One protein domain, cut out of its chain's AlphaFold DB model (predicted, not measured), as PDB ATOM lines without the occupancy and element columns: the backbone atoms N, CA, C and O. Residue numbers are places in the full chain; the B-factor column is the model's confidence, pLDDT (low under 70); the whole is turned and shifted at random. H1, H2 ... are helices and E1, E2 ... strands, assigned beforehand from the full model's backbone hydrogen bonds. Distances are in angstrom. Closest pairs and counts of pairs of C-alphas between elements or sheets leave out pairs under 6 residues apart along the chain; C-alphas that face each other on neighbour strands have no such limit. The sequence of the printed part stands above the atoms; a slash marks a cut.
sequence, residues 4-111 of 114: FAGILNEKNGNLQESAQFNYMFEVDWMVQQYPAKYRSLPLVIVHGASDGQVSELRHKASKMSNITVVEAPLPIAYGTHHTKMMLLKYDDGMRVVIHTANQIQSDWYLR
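What this domain is: This is residues 4 to 111 of the 114 residues of an uncharacterized protein of Hymenolepis diminuta (UniProt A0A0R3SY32). The domain is a twisted sheet of five strands forming a wall, with the longest helix, H3, along one face over the edge strand E3. The short helices H2, H4 and H1 form a loose group beyond H3, and the link of residues 72 to 84 reaches out to one end of the longest axis. The printed part has 108 residues, with four named helices and five named strands that follow each other along the chain as H1 E1 H2 E2 H3 E3 E4 E5 H4; the sheet runs E3 E2 E1 E4 E5 and is mixed. The class is mixed, helices and strands. The whole is compact, with a radius of gyration of the C-alphas of 13.7 A and spans of 42 by 28 by 27 A.

Where its parts are: Find C-alpha 4 at (101.128, 143.232, 94.473), where H1 begins and runs to residue 7. E1, residues 15 to 21, starts at C-alpha 15 (98.467, 157.774, 95.942) and is 17.1 A long. Next come H2, residues 27 to 32, and E2, residues 43 to 47. H3, residues 51 to 61, is 15.2 A long. Then read E3, residues 67 to 71; E4, residues 85 to 90, 16.1 A long; E5, residues 94 to 98; and H4, residues 105 to 109, ending at C-alpha 109 (100.845, 133.621, 92.696).

How they stand to each other: Start at E1, an inner strand. E2 is its parallel neighbour, at 7 degrees, with N 44 and O 18 at 2.9 A. E3 is parallel to E2, at 23 degrees, with N 45 and O 68 at 2.8 A. E1, H2, E2 and E2, H3, E3 are strand-helix-strand units, two parallel neighbour strands with a helix between, each with a right-handed crossover. On the other side of E1, E4 is antiparallel at 169 degrees, with N 16 and O 89 at 2.8 A. E4 and E5 form a hairpin, with N 86 and O 97 at 2.8 A. H3 is on the sheet at a height of 9.9 A, over E3 and along the strands, making two layers, a helix on one face of a sheet; the closest C-alphas are those of Ala 61 and Ile 67, 5.9 A. H2 only grazes the sheet. It touches H3, with the C-alphas of Val 27 and Lys 60 closest at 6.6 A, at a shallow tilt of 32 degrees, only just short of steep, the same way. H4 is close but not clearly touching H2, C-alphas 105 and 29 being closest at 6.9 A, and likewise H1, C-alphas 108 and 4 at 7.1 A. Every O i to N i+4 pair is within hydrogen-bond range in H2 and H4, and 6 of 7 in H3; H1 is too short for one.

The domain as a whole: The two C-alphas farthest apart, of Lys 11 and Ala 77, are 42.7 A apart. The printed part has no cut. The link from E3 to E4, 13 residues, is long. Mean pLDDT of the printed part is 94.2, and no printed residue is under 70.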
ATOM      1  N   PHE A   4     101.564 142.066  95.241       83.81
ATOM      2  CA  PHE A   4     101.128 143.232  94.473       83.81
ATOM      3  C   PHE A   4     100.358 144.260  95.307       83.81
ATOM      4  O   PHE A   4     100.684 145.445  95.321       83.81
ATOM      5  N   ALA A   5      99.354 143.796  96.054       83.56
ATOM      6  CA  ALA A   5      98.553 144.652  96.923       83.56
ATOM      7  C   ALA A   5      99.395 145.272  98.054       83.56
ATOM      8  O   ALA A   5      99.071 146.347  98.552       83.56
ATOM      9  N   GLY A   6     100.498 144.622  98.447       88.50
ATOM     10  CA  GLY A   6     101.484 145.182  99.372       88.50
ATOM     11  C   GLY A   6     102.209 146.410  98.808       88.50
ATOM     12  O   GLY A   6     102.430 147.371  99.543       88.50
ATOM     13  N   ILE A   7     102.518 146.417  97.506       91.81
ATOM     14  CA  ILE A   7     103.161 147.549  96.814       91.81
ATOM     15  C   ILE A   7     102.214 148.756  96.745       91.81
ATOM     16  O   ILE A   7     102.630 149.887  96.991       91.81
ATOM     17  N   LEU A   8     100.930 148.518  96.474       92.75
ATOM     18  CA  LEU A   8      99.908 149.565  96.334       92.75
ATOM     19  C   LEU A   8      99.205 149.929  97.649       92.75
ATOM     20  O   LEU A   8      98.226 150.676  97.649       92.75
ATOM     21  N   ASN A   9      99.669 149.380  98.773       92.69
ATOM     22  CA  ASN A   9      99.025 149.558 100.065       92.69
ATOM     23  C   ASN A   9      99.032 151.027 100.515       92.69
ATOM     24  O   ASN A   9     100.018 151.733 100.344       92.69
ATOM     25  N   GLU A  10      97.966 151.455 101.189       90.12
ATOM     26  CA  GLU A  10      97.806 152.827 101.698       90.12
ATOM     27  C   GLU A  10      98.893 153.244 102.701       90.12
ATOM     28  O   GLU A  10      99.177 154.427 102.853       90.12
ATOM     29  N   LYS A  11      99.547 152.279 103.363       92.44
ATOM     30  CA  LYS A  11     100.693 152.535 104.250       92.44
ATOM     31  C   LYS A  11     101.912 153.104 103.518       92.44
ATOM     32  O   LYS A  11     102.828 153.587 104.171       92.44
ATOM     33  N   ASN A  12     101.952 153.009 102.188       92.06
ATOM     34  CA  ASN A  12     103.066 153.477 101.369       92.06
ATOM     35  C   ASN A  12     102.991 154.962 100.997       92.06
ATOM     36  O   ASN A  12     103.936 155.441 100.374       92.06
ATOM     37  N   GLY A  13     101.902 155.648 101.351       94.75
ATOM     38  CA  GLY A  13     101.636 157.039 100.991       94.75
ATOM     39  C   GLY A  13     100.249 157.202 100.371       94.75
ATOM     40  O   GLY A  13      99.581 156.223 100.018       94.75
ATOM     41  N   ASN A  14      99.808 158.450 100.215       97.12
ATOM     42  CA  ASN A  14      98.506 158.752  99.639       97.12
ATOM     43  C   ASN A  14      98.597 158.930  98.118       97.12
ATOM     44  O   ASN A  14      98.947 159.997  97.612       97.12
ATOM     45  N   LEU A  15      98.313 157.842  97.395       98.44
ATOM     46  CA  LEU A  15      98.467 157.774  95.942       98.44
ATOM     47  C   LEU A  15      97.601 158.834  95.247       98.44
ATOM     48  O   LEU A  15      96.445 159.025  95.611       98.44
ATOM     49  N   GLN A  16      98.168 159.487  94.236       98.50
ATOM     50  CA  GLN A  16      97.510 160.502  93.411       98.50
ATOM     51  C   GLN A  16      97.275 159.998  91.987       98.50
ATOM     52  O   GLN A  16      96.199 160.187  91.431       98.50
ATOM     53  N   GLU A  17      98.272 159.338  91.401       98.62
ATOM     54  CA  GLU A  17      98.213 158.753  90.060       98.62
ATOM     55  C   GLU A  17      99.314 157.701  89.901       98.62
ATOM     56  O   GLU A  17     100.266 157.641  90.691       98.62
ATOM     57  N   SER A  18      99.188 156.854  88.883       98.75
ATOM     58  CA  SER A  18     100.179 155.812  88.621       98.75
ATOM     59  C   SER A  18     100.359 155.504  87.140       98.75
ATOM     60  O   SER A  18      99.463 155.722  86.326       98.75
ATOM     61  N   ALA A  19     101.521 154.957  86.797       98.69
ATOM     62  CA  ALA A  19     101.782 154.375  85.489       98.69
ATOM     63  C   ALA A  19     102.307 152.944  85.634       98.69
ATOM     64  O   ALA A  19     103.181 152.678  86.460       98.69
ATOM     65  N   GLN A  20     101.772 152.039  84.822       98.50
ATOM     66  CA  GLN A  20     102.072 150.613  84.807       98.50
ATOM     67  C   GLN A  20     102.676 150.247  83.451       98.50
ATOM     68  O   GLN A  20     101.979 150.172  82.440       98.50
ATOM     69  N   PHE A  21     103.985 150.020  83.436       98.56
ATOM     70  CA  PHE A  21     104.734 149.545  82.279       98.56
ATOM     71  C   PHE A  21     104.775 148.029  82.356       98.56
ATOM     72  O   PHE A  21     105.233 147.481  83.363       98.56
ATOM     73  N   ASN A  22     104.260 147.343  81.339       97.88
ATOM     74  CA  ASN A  22     104.281 145.886  81.330       97.88
ATOM     75  C   ASN A  22     104.120 145.298  79.921       97.88
ATOM     76  O   ASN A  22     103.882 146.016  78.949       97.88
ATOM     77  N   TYR A  23     104.259 143.975  79.826       95.69
ATOM     78  CA  TYR A  23     104.042 143.206  78.604       95.69
ATOM     79  C   TYR A  23     102.612 142.644  78.538       95.69
ATOM     80  O   TYR A  23     101.942 142.822  77.525       95.69
ATOM     81  N   MET A  24     102.108 142.034  79.622       94.75
ATOM     82  CA  MET A  24     100.743 141.479  79.693       94.75
ATOM     83  C   MET A  24      99.917 142.107  80.816       94.75
ATOM     84  O   MET A  24     100.446 142.387  81.895       94.75
ATOM     85  N   PHE A  25      98.612 142.260  80.568       94.62
ATOM     86  CA  PHE A  25      97.658 142.887  81.483       94.62
ATOM     87  C   PHE A  25      96.328 142.124  81.561       94.62
ATOM     88  O   PHE A  25      95.628 141.958  80.564       94.62
ATOM     89  N   GLU A  26      95.920 141.769  82.776       94.94
ATOM     90  CA  GLU A  26      94.539 141.456  83.143       94.94
ATOM     91  C   GLU A  26      93.964 142.683  83.862       94.94
ATOM     92  O   GLU A  26      94.060 142.801  85.082       94.94
ATOM     93  N   VAL A  27      93.411 143.636  83.100       95.00
ATOM     94  CA  VAL A  27      93.049 144.974  83.616       95.00
ATOM     95  C   VAL A  27      92.129 144.904  84.837       95.00
ATOM     96  O   VAL A  27      92.423 145.534  85.851       95.00
ATOM     97  N   ASP A  28      91.063 144.103  84.774       94.81
ATOM     98  CA  ASP A  28      90.098 143.981  85.874       94.81
ATOM     99  C   ASP A  28      90.763 143.439  87.149       94.81
ATOM    100  O   ASP A  28      90.551 143.967  88.242       94.81
ATOM    101  N   TRP A  29      91.623 142.425  87.012       95.38
ATOM    102  CA  TRP A  29      92.381 141.865  88.129       95.38
ATOM    103  C   TRP A  29      93.376 142.883  88.697       95.38
ATOM    104  O   TRP A  29      93.426 143.072  89.913       95.38
ATOM    105  N   MET A  30      94.131 143.572  87.837       96.12
ATOM    106  CA  MET A  30      95.126 144.572  88.232       96.12
ATOM    107  C   MET A  30      94.474 145.719  89.016       96.12
ATOM    108  O   MET A  30      94.961 146.089  90.084       96.12
ATOM    109  N   VAL A  31      93.344 146.247  88.535       96.00
ATOM    110  CA  VAL A  31      92.592 147.318  89.211       96.00
ATOM    111  C   VAL A  31      92.083 146.862  90.578       96.00
ATOM    112  O   VAL A  31      92.135 147.626  91.542       96.00
ATOM    113  N   GLN A  32      91.658 145.604  90.720       95.88
ATOM    114  CA  GLN A  32      91.234 145.065  92.017       95.88
ATOM    115  C   GLN A  32      92.350 145.047  93.065       95.88
ATOM    116  O   GLN A  32      92.040 145.086  94.260       95.88
ATOM    117  N   GLN A  33      93.618 145.035  92.646       96.56
ATOM    118  CA  GLN A  33      94.739 145.061  93.580       96.56
ATOM    119  C   GLN A  33      95.010 146.451  94.176       96.56
ATOM    120  O   GLN A  33      95.679 146.548  95.206       96.56
ATOM    121  N   TYR A  34      94.490 147.520  93.565       97.38
ATOM    122  CA  TYR A  34      94.483 148.837  94.194       97.38
ATOM    123  C   TYR A  34      93.479 148.836  95.358       97.38
ATOM    124  O   TYR A  34      92.362 148.309  95.212       97.38
ATOM    125  N   PRO A  35      93.818 149.466  96.501       96.62
ATOM    126  CA  PRO A  35      92.839 149.806  97.526       96.62
ATOM    127  C   PRO A  35      91.623 150.506  96.916       96.62
ATOM    128  O   PRO A  35      91.764 151.300  95.987       96.62
ATOM    129  N   ALA A  36      90.423 150.229  97.437       96.25
ATOM    130  CA  ALA A  36      89.169 150.675  96.826       96.25
ATOM    131  C   ALA A  36      89.130 152.190  96.552       96.25
ATOM    132  O   ALA A  36      88.681 152.600  95.484       96.25
ATOM    133  N   LYS A  37      89.678 153.002  97.466       96.19
ATOM    134  CA  LYS A  37      89.745 154.466  97.344       96.19
ATOM    135  C   LYS A  37      90.676 154.974  96.232       96.19
ATOM    136  O   LYS A  37      90.565 156.126  95.838       96.19
ATOM    137  N   TYR A  38      91.577 154.131  95.727       97.75
ATOM    138  CA  TYR A  38      92.545 154.475  94.679       97.75
ATOM    139  C   TYR A  38      92.152 153.969  93.287       97.75
ATOM    140  O   TYR A  38      92.784 154.344  92.305       97.75
ATOM    141  N   ARG A  39      91.101 153.146  93.161       96.94
ATOM    142  CA  ARG A  39      90.713 152.511  91.884       96.94
ATOM    143  C   ARG A  39      90.227 153.491  90.815       96.94
ATOM    144  O   ARG A  39      90.280 153.165  89.635       96.94
ATOM    145  N   SER A  40      89.754 154.667  91.224       96.94
ATOM    146  CA  SER A  40      89.291 155.733  90.330       96.94
ATOM    147  C   SER A  40      90.354 156.798  90.041       96.94
ATOM    148  O   SER A  40      90.061 157.756  89.327       96.94
ATOM    149  N   LEU A  41      91.567 156.668  90.590       98.25
ATOM    150  CA  LEU A  41      92.653 157.611  90.325       98.25
ATOM    151  C   LEU A  41      93.216 157.435  88.910       98.25
ATOM    152  O   LEU A  41      93.134 156.332  88.363       98.25
ATOM    153  N   PRO A  42      93.815 158.482  88.316       98.62
ATOM    154  CA  PRO A  42      94.452 158.373  87.012       98.62
ATOM    155  C   PRO A  42      95.476 157.232  86.958       98.62
ATOM    156  O   PRO A  42      96.384 157.130  87.791       98.62
ATOM    157  N   LEU A  43      95.318 156.368  85.958       98.56
ATOM    158  CA  LEU A  43      96.182 155.222  85.708       98.56
ATOM    159  C   LEU A  43      96.587 155.196  84.234       98.56
ATOM    160  O   LEU A  43      95.745 155.096  83.345       98.56
ATOM    161  N   VAL A  44      97.889 155.230  83.972       98.56
ATOM    162  CA  VAL A  44      98.447 155.029  82.633       98.56
ATOM    163  C   VAL A  44      98.920 153.585  82.484       98.56
ATOM    164  O   VAL A  44      99.682 153.086  83.308       98.56
ATOM    165  N   ILE A  45      98.504 152.909  81.419       98.12
ATOM    166  CA  ILE A  45      99.001 151.593  81.011       98.12
ATOM    167  C   ILE A  45      99.922 151.791  79.812       98.12
ATOM    168  O   ILE A  45      99.478 152.294  78.783       98.12
ATOM    169  N   VAL A  46     101.182 151.372  79.930       98.00
ATOM    170  CA  VAL A  46     102.166 151.416  78.841       98.00
ATOM    171  C   VAL A  46     102.453 149.995  78.364       98.00
ATOM    172  O   VAL A  46     102.941 149.167  79.140       98.00
ATOM    173  N   HIS A  47     102.144 149.711  77.096       96.31
ATOM    174  CA  HIS A  47     102.247 148.374  76.499       96.31
ATOM    175  C   HIS A  47     102.973 148.381  75.150       96.31
ATOM    176  O   HIS A  47     103.055 149.404  74.480       96.31
ATOM    177  N   GLY A  48     103.417 147.199  74.716       93.94
ATOM    178  CA  GLY A  48     103.892 146.933  73.347       93.94
ATOM    179  C   GLY A  48     103.076 145.855  72.627       93.94
ATOM    180  O   GLY A  48     103.609 145.159  71.772       93.94
ATOM    181  N   ALA A  49     101.827 145.643  73.054       84.62
ATOM    182  CA  ALA A  49     100.905 144.670  72.473       84.62
ATOM    183  C   ALA A  49     100.698 144.876  70.957       84.62
ATOM    184  O   ALA A  49     100.680 146.007  70.485       84.62
ATOM    185  N   SER A  50     100.494 143.779  70.222       77.75
ATOM    186  CA  SER A  50     100.124 143.788  68.799       77.75
ATOM    187  C   SER A  50      98.629 144.062  68.589       77.75
ATOM    188  O   SER A  50      97.839 143.896  69.519       77.75
ATOM    189  N   ASP A  51      98.220 144.407  67.363       73.50
ATOM    190  CA  ASP A  51      96.858 144.852  67.001       73.50
ATOM    191  C   ASP A  51      95.710 144.075  67.679       73.50
ATOM    192  O   ASP A  51      94.787 144.674  68.239       73.50
ATOM    193  N   GLY A  52      95.772 142.738  67.690       72.56
ATOM    194  CA  GLY A  52      94.738 141.897  68.307       72.56
ATOM    195  C   GLY A  52      94.660 142.033  69.833       72.56
ATOM    196  O   GLY A  52      93.572 142.143  70.395       72.56
ATOM    197  N   GLN A  53      95.812 142.083  70.504       77.75
ATOM    198  CA  GLN A  53      95.906 142.253  71.958       77.75
ATOM    199  C   GLN A  53      95.564 143.693  72.385       77.75
ATOM    200  O   GLN A  53      94.980 143.908  73.449       77.75
ATOM    201  N   VAL A  54      95.867 144.684  71.538       82.38
ATOM    202  CA  VAL A  54      95.533 146.099  71.772       82.38
ATOM    203  C   VAL A  54      94.023 146.318  71.802       82.38
ATOM    204  O   VAL A  54      93.542 147.056  72.660       82.38
ATOM    205  N   SER A  55      93.264 145.674  70.911       86.25
ATOM    206  CA  SER A  55      91.801 145.812  70.874       86.25
ATOM    207  C   SER A  55      91.147 145.361  72.185       86.25
ATOM    208  O   SER A  55      90.352 146.100  72.772       86.25
ATOM    209  N   GLU A  56      91.539 144.194  72.709       87.75
ATOM    210  CA  GLU A  56      91.027 143.693  73.988       87.75
ATOM    211  C   GLU A  56      91.431 144.601  75.157       87.75
ATOM    212  O   GLU A  56      90.593 144.948  75.995       87.75
ATOM    213  N   LEU A  57      92.697 145.033  75.195       89.94
ATOM    214  CA  LEU A  57      93.203 145.936  76.227       89.94
ATOM    215  C   LEU A  57      92.434 147.263  76.238       89.94
ATOM    216  O   LEU A  57      91.963 147.694  77.293       89.94
ATOM    217  N   ARG A  58      92.258 147.889  75.067       90.19
ATOM    218  CA  ARG A  58      91.510 149.146  74.919       90.19
ATOM    219  C   ARG A  58      90.038 148.967  75.275       90.19
ATOM    220  O   ARG A  58      89.495 149.829  75.957       90.19
ATOM    221  N   HIS A  59      89.407 147.854  74.893       91.38
ATOM    222  CA  HIS A  59      88.015 147.566  75.249       91.38
ATOM    223  C   HIS A  59      87.811 147.393  76.762       91.38
ATOM    224  O   HIS A  59      86.818 147.864  77.319       91.38
ATOM    225  N   LYS A  60      88.735 146.717  77.459       90.44
ATOM    226  CA  LYS A  60      88.672 146.598  78.925       90.44
ATOM    227  C   LYS A  60      88.932 147.945  79.597       90.44
ATOM    228  O   LYS A  60      88.170 148.337  80.478       90.44
ATOM    229  N   ALA A  61      89.948 148.680  79.144       90.38
ATOM    230  CA  ALA A  61      90.281 149.999  79.677       90.38
ATOM    231  C   ALA A  61      89.167 151.034  79.444       90.38
ATOM    232  O   ALA A  61      88.893 151.824  80.338       90.38
ATOM    233  N   SER A  62      88.453 150.996  78.311       90.69
ATOM    234  CA  SER A  62      87.380 151.956  78.005       90.69
ATOM    235  C   SER A  62      86.185 151.882  78.959       90.69
ATOM    236  O   SER A  62      85.360 152.791  78.978       90.69
ATOM    237  N   LYS A  63      86.070 150.811  79.755       92.31
ATOM    238  CA  LYS A  63      85.060 150.689  80.820       92.31
ATOM    239  C   LYS A  63      85.395 151.547  82.049       92.31
ATOM    240  O   LYS A  63      84.548 151.700  82.924       92.31
ATOM    241  N   MET A  64      86.610 152.093  82.122       93.19
ATOM    242  CA  MET A  64      87.141 152.873  83.240       93.19
ATOM    243  C   MET A  64      87.714 154.192  82.719       93.19
ATOM    244  O   MET A  64      88.795 154.236  82.138       93.19
ATOM    245  N   SER A  65      86.989 155.292  82.933       94.94
ATOM    246  CA  SER A  65      87.332 156.610  82.377       94.94
ATOM    247  C   SER A  65      88.654 157.193  82.890       94.94
ATOM    248  O   SER A  65      89.204 158.097  82.269       94.94
ATOM    249  N   ASN A  66      89.174 156.681  84.007       97.56
ATOM    250  CA  ASN A  66      90.446 157.084  84.600       97.56
ATOM    251  C   ASN A  66      91.670 156.362  84.009       97.56
ATOM    252  O   ASN A  66      92.793 156.681  84.401       97.56
ATOM    253  N   ILE A  67      91.483 155.397  83.096       97.88
ATOM    254  CA  ILE A  67      92.582 154.622  82.509       97.88
ATOM    255  C   ILE A  67      92.953 155.157  81.125       97.88
ATOM    256  O   ILE A  67      92.142 155.173  80.203       97.88
ATOM    257  N   THR A  68      94.221 155.526  80.962       97.12
ATOM    258  CA  THR A  68      94.818 155.889  79.670       97.12
ATOM    259  C   THR A  68      95.715 154.761  79.180       97.12
ATOM    260  O   THR A  68      96.534 154.245  79.934       97.12
ATOM    261  N   VAL A  69      95.593 154.389  77.905       96.31
ATOM    262  CA  VAL A  69      96.392 153.323  77.285       96.31
ATOM    263  C   VAL A  69      97.367 153.933  76.281       96.31
ATOM    264  O   VAL A  69      96.942 154.566  75.311       96.31
ATOM    265  N   VAL A  70      98.662 153.730  76.517       96.19
ATOM    266  CA  VAL A  70      99.776 154.249  75.717       96.19
ATOM    267  C   VAL A  70     100.543 153.090  75.094       96.19
ATOM    268  O   VAL A  70     100.951 152.147  75.773       96.19
ATOM    269  N   GLU A  71     100.773 153.195  73.792       95.50
ATOM    270  CA  GLU A  71     101.545 152.226  73.027       95.50
ATOM    271  C   GLU A  71     103.003 152.682  72.922       95.50
ATOM    272  O   GLU A  71     103.292 153.800  72.491       95.50
ATOM    273  N   ALA A  72     103.927 151.825  73.347       95.12
ATOM    274  CA  ALA A  72     105.355 152.047  73.202       95.12
ATOM    275  C   ALA A  72     105.777 151.768  71.745       95.12
ATOM    276  O   ALA A  72     105.502 150.676  71.246       95.12
ATOM    277  N   PRO A  73     106.477 152.694  71.062       92.38
ATOM    278  CA  PRO A  73     106.940 152.464  69.696       92.38
ATOM    279  C   PRO A  73     107.909 151.277  69.606       92.38
ATOM    280  O   PRO A  73     108.937 151.255  70.283       92.38
ATOM    281  N   LEU A  74     107.618 150.321  68.719       92.44
ATOM    282  CA  LEU A  74     108.469 149.162  68.421       92.44
ATOM    283  C   LEU A  74     108.849 149.158  66.926       92.44
ATOM    284  O   LEU A  74     108.329 148.353  66.157       92.44
ATOM    285  N   PRO A  75     109.737 150.068  66.476       91.69
ATOM    286  CA  PRO A  75     110.032 150.266  65.049       91.69
ATOM    287  C   PRO A  75     110.851 149.132  64.411       91.69
ATOM    288  O   PRO A  75     110.999 149.091  63.192       91.69
ATOM    289  N   ILE A  76     111.412 148.230  65.219       91.69
ATOM    290  CA  ILE A  76     112.231 147.104  64.765       91.69
ATOM    291  C   ILE A  76     111.390 145.829  64.852       91.69
ATOM    292  O   ILE A  76     110.781 145.551  65.887       91.69
ATOM    293  N   ALA A  77     111.385 145.045  63.771       90.44
ATOM    294  CA  ALA A  77     110.672 143.774  63.712       90.44
ATOM    295  C   ALA A  77     111.076 142.845  64.868       90.44
ATOM    296  O   ALA A  77     112.242 142.798  65.263       90.44
ATOM    297  N   TYR A  78     110.101 142.097  65.388       88.62
ATOM    298  CA  TYR A  78     110.263 141.193  66.536       88.62
ATOM    299  C   TYR A  78     110.663 141.887  67.854       88.62
ATOM    300  O   TYR A  78     110.995 141.211  68.829       88.62
ATOM    301  N   GLY A  79     110.609 143.224  67.909       91.31
ATOM    302  CA  GLY A  79     110.749 143.988  69.142       91.31
ATOM    303  C   GLY A  79     109.588 143.743  70.105       91.31
ATOM    304  O   GLY A  79     108.480 143.395  69.701       91.31
ATOM    305  N   THR A  80     109.840 143.934  71.398       93.69
ATOM    306  CA  THR A  80     108.828 143.751  72.441       93.69
ATOM    307  C   THR A  80     109.054 144.709  73.609       93.69
ATOM    308  O   THR A  80     110.190 144.989  73.999       93.69
ATOM    309  N   HIS A  81     107.968 145.213  74.193       96.56
ATOM    310  CA  HIS A  81     108.019 146.035  75.399       96.56
ATOM    311  C   HIS A  81     108.054 145.130  76.643       96.56
ATOM    312  O   HIS A  81     107.015 144.742  77.174       96.56
ATOM    313  N   HIS A  82     109.257 144.759  77.098       96.38
ATOM    314  CA  HIS A  82     109.443 143.839  78.235       96.38
ATOM    315  C   HIS A  82     109.591 144.509  79.601       96.38
ATOM    316  O   HIS A  82     109.553 143.798  80.612       96.38
ATOM    317  N   THR A  83     109.746 145.835  79.634       97.81
ATOM    318  CA  THR A  83     109.882 146.609  80.870       97.81
ATOM    319  C   THR A  83     108.693 146.373  81.788       97.81
ATOM    320  O   THR A  83     107.541 146.378  81.354       97.81
ATOM    321  N   LYS A  84     108.997 146.174  83.070       98.44
ATOM    322  CA  LYS A  84     108.039 145.928  84.144       98.44
ATOM    323  C   LYS A  84     108.344 146.890  85.270       98.44
ATOM    324  O   LYS A  84     109.319 146.735  86.006       98.44
ATOM    325  N   MET A  85     107.567 147.960  85.296       98.62
ATOM    326  CA  MET A  85     107.834 149.093  86.159       98.62
ATOM    327  C   MET A  85     106.532 149.756  86.582       98.62
ATOM    328  O   MET A  85     105.603 149.885  85.786       98.62
ATOM    329  N   MET A  86     106.504 150.229  87.822       98.62
ATOM    330  CA  MET A  86     105.457 151.099  88.336       98.62
ATOM    331  C   MET A  86     106.052 152.460  88.669       98.62
ATOM    332  O   MET A  86     107.060 152.549  89.374       98.62
ATOM    333  N   LEU A  87     105.396 153.512  88.198       98.69
ATOM    334  CA  LEU A  87     105.594 154.867  88.692       98.69
ATOM    335  C   LEU A  87     104.399 155.194  89.578       98.69
ATOM    336  O   LEU A  87     103.266 155.172  89.105       98.69
ATOM    337  N   LEU A  88     104.647 155.447  90.860       98.62
ATOM    338  CA  LEU A  88     103.610 155.703  91.856       98.62
ATOM    339  C   LEU A  88     103.840 157.098  92.429       98.62
ATOM    340  O   LEU A  88     104.823 157.317  93.140       98.62
ATOM    341  N   LYS A  89     102.963 158.042  92.090       98.62
ATOM    342  CA  LYS A  89     103.021 159.407  92.611       98.62
ATOM    343  C   LYS A  89     102.101 159.517  93.818       98.62
ATOM    344  O   LYS A  89     100.909 159.229  93.716       98.62
ATOM    345  N   TYR A  90     102.654 159.960  94.932       98.31
ATOM    346  CA  TYR A  90     101.948 160.259  96.171       98.31
ATOM    347  C   TYR A  90     101.851 161.781  96.350       98.31
ATOM    348  O   TYR A  90     102.436 162.543  95.579       98.31
ATOM    349  N   ASP A  91     101.079 162.239  97.327       97.19
ATOM    350  CA  ASP A  91     101.005 163.663  97.677       97.19
ATOM    351  C   ASP A  91     102.321 164.203  98.260       97.19
ATOM    352  O   ASP A  91     102.633 165.379  98.075       97.19
ATOM    353  N   ASP A  92     103.106 163.345  98.905       95.62
ATOM    354  CA  ASP A  92     104.362 163.672  99.582       95.62
ATOM    355  C   ASP A  92     105.628 163.207  98.839       95.62
ATOM    356  O   ASP A  92     106.746 163.468  99.290       95.62
ATOM    357  N   GLY A  93     105.493 162.542  97.686       96.81
ATOM    358  CA  GLY A  93     106.649 162.035  96.952       96.81
ATOM    359  C   GLY A  93     106.333 161.081  95.806       96.81
ATOM    360  O   GLY A  93     105.230 161.033  95.266       96.81
ATOM    361  N   MET A  94     107.341 160.309  95.400       97.62
ATOM    362  CA  MET A  94     107.241 159.358  94.297       97.62
ATOM    363  C   MET A  94     108.006 158.077  94.617       97.62
ATOM    364  O   MET A  94     109.099 158.115  95.180       97.62
ATOM    365  N   ARG A  95     107.453 156.935  94.204       98.12
ATOM    366  CA  ARG A  95     108.120 155.633  94.251       98.12
ATOM    367  C   ARG A  95     108.247 155.059  92.851       98.12
ATOM    368  O   ARG A  95     107.290 155.045  92.079       98.12
ATOM    369  N   VAL A  96     109.431 154.531  92.570       98.38
ATOM    370  CA  VAL A  96     109.707 153.724  91.384       98.38
ATOM    371  C   VAL A  96     109.831 152.276  91.831       98.38
ATOM    372  O   VAL A  96     110.580 151.974  92.758       98.38
ATOM    373  N   VAL A  97     109.083 151.388  91.189       98.31
ATOM    374  CA  VAL A  97     109.163 149.942  91.416       98.31
ATOM    375  C   VAL A  97     109.582 149.300  90.110       98.31
ATOM    376  O   VAL A  97     108.875 149.446  89.121       98.31
ATOM    377  N   ILE A  98     110.703 148.589  90.099       98.25
ATOM    378  CA  ILE A  98     111.136 147.759  88.971       98.25
ATOM    379  C   ILE A  98     110.990 146.312  89.426       98.25
ATOM    380  O   ILE A  98     111.448 145.983  90.516       98.25
ATOM    381  N   HIS A  99     110.321 145.483  88.629       97.44
ATOM    382  CA  HIS A  99     110.017 144.098  88.995       97.44
ATOM    383  C   HIS A  99     110.032 143.171  87.774       97.44
ATOM    384  O   HIS A  99     110.205 143.626  86.647       97.44
ATOM    385  N   THR A 100     109.833 141.865  87.966       97.19
ATOM    386  CA  THR A 100     109.854 140.867  86.873       97.19
ATOM    387  C   THR A 100     108.489 140.288  86.497       97.19
ATOM    388  O   THR A 100     108.357 139.667  85.441       97.19
ATOM    389  N   ALA A 101     107.448 140.538  87.295       97.31
ATOM    390  CA  ALA A 101     106.104 139.991  87.077       97.31
ATOM    391  C   ALA A 101     105.257 140.735  86.023       97.31
ATOM    392  O   ALA A 101     105.258 141.968  85.957       97.31
ATOM    393  N   ASN A 102     104.477 140.000  85.228       97.38
ATOM    394  CA  ASN A 102     103.423 140.595  84.405       97.38
ATOM    395  C   ASN A 102     102.212 141.039  85.239       97.38
ATOM    396  O   ASN A 102     102.005 140.529  86.337       97.38
ATOM    397  N   GLN A 103     101.375 141.948  84.722       96.50
ATOM    398  CA  GLN A 103     100.151 142.395  85.408       96.50
ATOM    399  C   GLN A 103      98.983 141.414  85.229       96.50
ATOM    400  O   GLN A 103      97.891 141.797  84.816       96.50
ATOM    401  N   ILE A 104      99.231 140.137  85.524       95.69
ATOM    402  CA  ILE A 104      98.266 139.034  85.441       95.69
ATOM    403  C   ILE A 104      98.339 138.200  86.715       95.69
ATOM    404  O   ILE A 104      99.422 138.044  87.281       95.69
ATOM    405  N   GLN A 105      97.228 137.608  87.149       95.62
ATOM    406  CA  GLN A 105      97.182 136.903  88.430       95.62
ATOM    407  C   GLN A 105      98.237 135.796  88.533       95.62
ATOM    408  O   GLN A 105      98.940 135.693  89.535       95.62
ATOM    409  N   SER A 106      98.390 134.972  87.499       95.56
ATOM    410  CA  SER A 106      99.285 133.810  87.545       95.56
ATOM    411  C   SER A 106     100.742 134.169  87.877       95.56
ATOM    412  O   SER A 106     101.390 133.444  88.634       95.56
ATOM    413  N   ASP A 107     101.239 135.315  87.409       96.38
ATOM    414  CA  ASP A 107     102.623 135.740  87.627       96.38
ATOM    415  C   ASP A 107     102.923 136.139  89.075       96.38
ATOM    416  O   ASP A 107     104.074 136.024  89.489       96.38
ATOM    417  N   TRP A 108     101.915 136.556  89.845       95.06
ATOM    418  CA  TRP A 108     102.073 136.976  91.246       95.06
ATOM    419  C   TRP A 108     101.795 135.861  92.259       95.06
ATOM    420  O   TRP A 108     102.080 136.036  93.443       95.06
ATOM    421  N   TYR A 109     101.227 134.734  91.817       92.62
ATOM    422  CA  TYR A 109     100.845 133.621  92.696       92.62
ATOM    423  C   TYR A 109     101.615 132.332  92.419       92.62
ATOM    424  O   TYR A 109     101.844 131.558  93.344       92.62
ATOM    425  N   LEU A 110     101.986 132.074  91.163       93.31
ATOM    426  CA  LEU A 110     102.495 130.768  90.730       93.31
ATOM    427  C   LEU A 110     103.969 130.802  90.316       93.31
ATOM    428  O   LEU A 110     104.493 129.804  89.824       93.31
ATOM    429  N   ARG A 111     104.644 131.944  90.478       92.00
ATOM    430  CA  ARG A 111     106.033 132.137  90.050       92.00
ATOM    431  C   ARG A 111     106.853 132.815  91.137       92.00
ATOM    432  O   ARG A 111     106.341 133.614  91.916       92.00
TER     433      ARG A 111